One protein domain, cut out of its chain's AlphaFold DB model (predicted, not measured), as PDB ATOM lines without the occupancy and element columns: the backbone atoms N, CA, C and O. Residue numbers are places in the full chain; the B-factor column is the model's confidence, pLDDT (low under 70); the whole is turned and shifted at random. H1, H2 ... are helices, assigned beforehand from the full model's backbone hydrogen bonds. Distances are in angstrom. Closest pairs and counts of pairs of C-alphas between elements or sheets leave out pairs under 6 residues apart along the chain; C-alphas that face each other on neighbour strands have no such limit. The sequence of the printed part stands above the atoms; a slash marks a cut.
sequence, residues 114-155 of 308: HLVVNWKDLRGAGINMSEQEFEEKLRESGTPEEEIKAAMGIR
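AT A GLANCE: This is residues 114 to 155 of the 308 residues of an uncharacterized protein of Rosellinia necatrix (UniProt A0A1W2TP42). H2, the longest helix, packs on H3 at a steep tilt, while H1 lies nearly in line with H3, its first residue close to the last of H3; the three centres make a triangle. The 42 printed residues, with three named helices in the order H1, H2, H3 and no named strand, are all helix in class and compact, with a radius of gyration of the C-alphas of 9.7 A and spans of 26 by 20 by 18 A.

HOW THE PARTS SIT: Start at H2, residues 131 to 140; it touches H3, residues 145 to 151, closest at the C-alphas of Leu 138 and Ile 148, 6.7 A, opposite ways at a steep tilt of 46 degrees. H1, residues 119 to 124, is close to H3 but not clearly touching: the closest C-alphas, Trp 119 and Ala 151, are 6.2 A apart. In H1, H2 and H3 every O i to N i+4 pair is within hydrogen-bond range.

IN THESE COORDINATES: Find C-alpha 131 at (-24.139, -3.090, 44.915); H2 runs 14.4 A. H1, 8.8 A, begins at C-alpha 119, (-22.465, -5.715, 51.786); H3, 9.8 A, ends at C-alpha 151, (-23.252, -11.831, 51.017).

THE WHOLE: The printed part has no cut and no long link; look for pLDDT under 70 at residues 114 to 116.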
ATOM      1  N   HIS A 114     -14.330 -18.352  54.053       52.69
ATOM      2  CA  HIS A 114     -14.048 -16.961  53.750       52.69
ATOM      3  C   HIS A 114     -14.959 -16.098  54.626       52.69
ATOM      4  O   HIS A 114     -16.124 -16.427  54.846       52.69
ATOM      5  N   LEU A 115     -14.397 -15.028  55.185       55.75
ATOM      6  CA  LEU A 115     -15.163 -13.975  55.835       55.75
ATOM      7  C   LEU A 115     -16.233 -13.524  54.836       55.75
ATOM      8  O   LEU A 115     -15.915 -12.817  53.885       55.75
ATOM      9  N   VAL A 116     -17.472 -13.980  55.018       65.38
ATOM     10  CA  VAL A 116     -18.623 -13.486  54.261       65.38
ATOM     11  C   VAL A 116     -18.873 -12.085  54.794       65.38
ATOM     12  O   VAL A 116     -19.616 -11.884  55.753       65.38
ATOM     13  N   VAL A 117     -18.130 -11.124  54.252       78.50
ATOM     14  CA  VAL A 117     -18.318  -9.716  54.563       78.50
ATOM     15  C   VAL A 117     -19.651  -9.321  53.945       78.50
ATOM     16  O   VAL A 117     -19.823  -9.391  52.730       78.50
ATOM     17  N   ASN A 118     -20.613  -8.958  54.789       87.88
ATOM     18  CA  ASN A 118     -21.919  -8.529  54.321       87.88
ATOM     19  C   ASN A 118     -21.783  -7.157  53.656       87.88
ATOM     20  O   ASN A 118     -21.174  -6.241  54.217       87.88
ATOM     21  N   TRP A 119     -22.401  -6.995  52.489       89.19
ATOM     22  CA  TRP A 119     -22.465  -5.715  51.786       89.19
ATOM     23  C   TRP A 119     -22.932  -4.556  52.687       89.19
ATOM     24  O   TRP A 119     -22.407  -3.440  52.638       89.19
ATOM     25  N   LYS A 120     -23.897  -4.833  53.571       88.88
ATOM     26  CA  LYS A 120     -24.442  -3.849  54.514       88.88
ATOM     27  C   LYS A 120     -23.404  -3.376  55.533       88.88
ATOM     28  O   LYS A 120     -23.423  -2.200  55.897       88.88
ATOM     29  N   ASP A 121     -22.483  -4.247  55.935       90.38
ATOM     30  CA  ASP A 121     -21.434  -3.919  56.903       90.38
ATOM     31  C   ASP A 121     -20.375  -3.004  56.271       90.38
ATOM     32  O   ASP A 121     -19.924  -2.048  56.902       90.38
ATOM     33  N   LEU A 122     -20.043  -3.223  54.992       90.00
ATOM     34  CA  LEU A 122     -19.135  -2.350  54.233       90.00
ATOM     35  C   LEU A 122     -19.701  -0.939  54.064       90.00
ATOM     36  O   LEU A 122     -18.973   0.043  54.220       90.00
ATOM     37  N   ARG A 123     -21.014  -0.826  53.829       89.56
ATOM     38  CA  ARG A 123     -21.691   0.478  53.799       89.56
ATOM     39  C   ARG A 123     -21.651   1.159  55.171       89.56
ATOM     40  O   ARG A 123     -21.409   2.361  55.249       89.56
ATOM     41  N   GLY A 124     -21.843   0.395  56.249       88.56
ATOM     42  CA  GLY A 124     -21.707   0.890  57.623       88.56
ATOM     43  C   GLY A 124     -20.301   1.411  57.944       88.56
ATOM     44  O   GLY A 124     -20.161   2.347  58.728       88.56
ATOM     45  N   ALA A 125     -19.274   0.866  57.289       93.06
ATOM     46  CA  ALA A 125     -17.884   1.304  57.406       93.06
ATOM     47  C   ALA A 125     -17.528   2.529  56.532       93.06
ATOM     48  O   ALA A 125     -16.370   2.947  56.516       93.06
ATOM     49  N   GLY A 126     -18.491   3.113  55.809       92.69
ATOM     50  CA  GLY A 126     -18.270   4.294  54.967       92.69
ATOM     51  C   GLY A 126     -17.618   3.998  53.614       92.69
ATOM     52  O   GLY A 126     -17.118   4.915  52.961       92.69
ATOM     53  N   ILE A 127     -17.610   2.736  53.173       93.00
ATOM     54  CA  ILE A 127     -17.124   2.370  51.842       93.00
ATOM     55  C   ILE A 127     -18.248   2.635  50.837       93.00
ATOM     56  O   ILE A 127     -19.231   1.898  50.766       93.00
ATOM     57  N   ASN A 128     -18.090   3.704  50.056       92.12
ATOM     58  CA  ASN A 128     -18.983   4.048  48.951       92.12
ATOM     59  C   ASN A 128     -18.655   3.175  47.736       92.12
ATOM     60  O   ASN A 128     -17.907   3.583  46.854       92.12
ATOM     61  N   MET A 129     -19.184   1.962  47.722       95.44
ATOM     62  CA  MET A 129     -19.173   1.079  46.558       95.44
ATOM     63  C   MET A 129     -20.632   0.871  46.134       95.44
ATOM     64  O   MET A 129     -21.531   0.951  46.982       95.44
ATOM     65  N   SER A 130     -20.897   0.606  44.855       96.56
ATOM     66  CA  SER A 130     -22.247   0.222  44.416       96.56
ATOM     67  C   SER A 130     -22.492  -1.284  44.579       96.56
ATOM     68  O   SER A 130     -21.563  -2.088  44.589       96.56
ATOM     69  N   GLU A 131     -23.757  -1.680  44.725       94.62
ATOM     70  CA  GLU A 131     -24.139  -3.090  44.915       94.62
ATOM     71  C   GLU A 131     -23.700  -3.961  43.722       94.62
ATOM     72  O   GLU A 131     -23.236  -5.082  43.909       94.62
ATOM     73  N   GLN A 132     -23.732  -3.393  42.512       95.50
ATOM     74  CA  GLN A 132     -23.252  -4.031  41.284       95.50
ATOM     75  C   GLN A 132     -21.726  -4.188  41.265       95.50
ATOM     76  O   GLN A 132     -21.235  -5.262  40.937       95.50
ATOM     77  N   GLU A 133     -20.975  -3.157  41.669       96.00
ATOM     78  CA  GLU A 133     -19.505  -3.222  41.753       96.00
ATOM     79  C   GLU A 133     -19.028  -4.289  42.746       96.00
ATOM     80  O   GLU A 133     -17.984  -4.913  42.558       96.00
ATOM     81  N   PHE A 134     -19.774  -4.494  43.832       96.00
ATOM     82  CA  PHE A 134     -19.464  -5.536  44.806       96.00
ATOM     83  C   PHE A 134     -19.739  -6.933  44.264       96.00
ATOM     84  O   PHE A 134     -18.905  -7.826  44.423       96.00
ATOM     85  N   GLU A 135     -20.876  -7.112  43.592       95.69
ATOM     86  CA  GLU A 135     -21.217  -8.369  42.932       95.69
ATOM     87  C   GLU A 135     -20.190  -8.735  41.848       95.69
ATOM     88  O   GLU A 135     -19.726  -9.876  41.793       95.69
ATOM     89  N   GLU A 136     -19.785  -7.758  41.031       96.69
ATOM     90  CA  GLU A 136     -18.776  -7.924  39.984       96.69
ATOM     91  C   GLU A 136     -17.432  -8.359  40.575       96.69
ATOM     92  O   GLU A 136     -16.883  -9.374  40.151       96.69
ATOM     93  N   LYS A 137     -16.959  -7.698  41.639       95.56
ATOM     94  CA  LYS A 137     -15.718  -8.088  42.333       95.56
ATOM     95  C   LYS A 137     -15.775  -9.494  42.924       95.56
ATOM     96  O   LYS A 137     -14.779 -10.223  42.882       95.56
ATOM     97  N   LEU A 138     -16.918  -9.901  43.478       95.19
ATOM     98  CA  LEU A 138     -17.085 -11.269  43.971       95.19
ATOM     99  C   LEU A 138     -17.058 -12.280  42.817       95.19
ATOM    100  O   LEU A 138     -16.406 -13.321  42.933       95.19
ATOM    101  N   ARG A 139     -17.681 -11.958  41.682       95.19
ATOM    102  CA  ARG A 139     -17.664 -12.805  40.483       95.19
ATOM    103  C   ARG A 139     -16.261 -12.916  39.875       95.19
ATOM    104  O   ARG A 139     -15.832 -14.024  39.565       95.19
ATOM    105  N   GLU A 140     -15.524 -11.810  39.782       95.69
ATOM    106  CA  GLU A 140     -14.122 -11.772  39.331       95.69
ATOM    107  C   GLU A 140     -13.201 -12.616  40.219       95.69
ATOM    108  O   GLU A 140     -12.268 -13.252  39.729       95.69
ATOM    109  N   SER A 141     -13.482 -12.676  41.525       93.75
ATOM    110  CA  SER A 141     -12.730 -13.517  42.466       93.75
ATOM    111  C   SER A 141     -13.044 -15.019  42.364       93.75
ATOM    112  O   SER A 141     -12.404 -15.820  43.046       93.75
ATOM    113  N   GLY A 142     -14.014 -15.413  41.530       94.62
ATOM    114  CA  GLY A 142     -14.465 -16.799  41.401       94.62
ATOM    115  C   GLY A 142     -15.346 -17.276  42.559       94.62
ATOM    116  O   GLY A 142     -15.430 -18.480  42.801       94.62
ATOM    117  N   THR A 143     -15.989 -16.356  43.288       93.25
ATOM    118  CA  THR A 143     -16.929 -16.706  44.365       93.25
ATOM    119  C   THR A 143     -18.189 -17.348  43.759       93.25
ATOM    120  O   THR A 143     -18.737 -16.804  42.795       93.25
ATOM    121  N   PRO A 144     -18.675 -18.493  44.278       94.62
ATOM    122  CA  PRO A 144     -19.871 -19.146  43.750       94.62
ATOM    123  C   PRO A 144     -21.127 -18.287  43.967       94.62
ATOM    124  O   PRO A 144     -21.260 -17.593  44.973       94.62
ATOM    125  N   GLU A 145     -22.088 -18.367  43.044       92.56
ATOM    126  CA  GLU A 145     -23.272 -17.491  43.013       92.56
ATOM    127  C   GLU A 145     -24.136 -17.573  44.288       92.56
ATOM    128  O   GLU A 145     -24.747 -16.587  44.704       92.56
ATOM    129  N   GLU A 146     -24.154 -18.728  44.955       91.12
ATOM    130  CA  GLU A 146     -24.852 -18.913  46.233       91.12
ATOM    131  C   GLU A 146     -24.233 -18.083  47.366       91.12
ATOM    132  O   GLU A 146     -24.955 -17.491  48.171       91.12
ATOM    133  N   GLU A 147     -22.901 -17.985  47.405       92.12
ATOM    134  CA  GLU A 147     -22.185 -17.167  48.387       92.12
ATOM    135  C   GLU A 147     -22.344 -15.675  48.091       92.12
ATOM    136  O   GLU A 147     -22.500 -14.883  49.021       92.12
ATOM    137  N   ILE A 148     -22.403 -15.297  46.809       93.69
ATOM    138  CA  ILE A 148     -22.714 -13.924  46.392       93.69
ATOM    139  C   ILE A 148     -24.116 -13.537  46.882       93.69
ATOM    140  O   ILE A 148     -24.273 -12.524  47.563       93.69
ATOM    141  N   LYS A 149     -25.133 -14.376  46.641       91.94
ATOM    142  CA  LYS A 149     -26.508 -14.142  47.128       91.94
ATOM    143  C   LYS A 149     -26.566 -14.031  48.655       91.94
ATOM    144  O   LYS A 149     -27.240 -13.142  49.182       91.94
ATOM    145  N   ALA A 150     -25.816 -14.876  49.365       91.31
ATOM    146  CA  ALA A 150     -25.713 -14.819  50.820       91.31
ATOM    147  C   ALA A 150     -25.048 -13.519  51.317       91.31
ATOM    148  O   ALA A 150     -25.564 -12.895  52.249       91.31
ATOM    149  N   ALA A 151     -23.959 -13.073  50.681       90.94
ATOM    150  CA  ALA A 151     -23.252 -11.831  51.017       90.94
ATOM    151  C   ALA A 151     -24.096 -10.571  50.744       90.94
ATOM    152  O   ALA A 151     -24.004  -9.584  51.479       90.94
ATOM    153  N   MET A 152     -24.963 -10.636  49.730       91.50
ATOM    154  CA  MET A 152     -25.928  -9.591  49.367       91.50
ATOM    155  C   MET A 152     -27.158  -9.578  50.292       91.50
ATOM    156  O   MET A 152     -27.963  -8.647  50.278       91.50
ATOM    157  N   GLY A 153     -27.316 -10.601  51.138       89.69
ATOM    158  CA  GLY A 153     -28.474 -10.750  52.017       89.69
ATOM    159  C   GLY A 153     -29.767 -11.093  51.272       89.69
ATOM    160  O   GLY A 153     -30.851 -10.944  51.844       89.69
ATOM    161  N   ILE A 154     -29.661 -11.562  50.025       84.94
ATOM    162  CA  ILE A 154     -30.783 -12.077  49.243       84.94
ATOM    163  C   ILE A 154     -31.048 -13.488  49.767       84.94
ATOM    164  O   ILE A 154     -30.363 -14.451  49.418       84.94
ATOM    165  N   ARG A 155     -32.009 -13.614  50.686       72.94
ATOM    166  CA  ARG A 155     -32.456 -14.931  51.153       72.94
ATOM    167  C   ARG A 155     -33.040 -15.678  49.959       72.94
ATOM    168  O   ARG A 155     -34.000 -15.204  49.366       72.94
TER     169      ARG A 155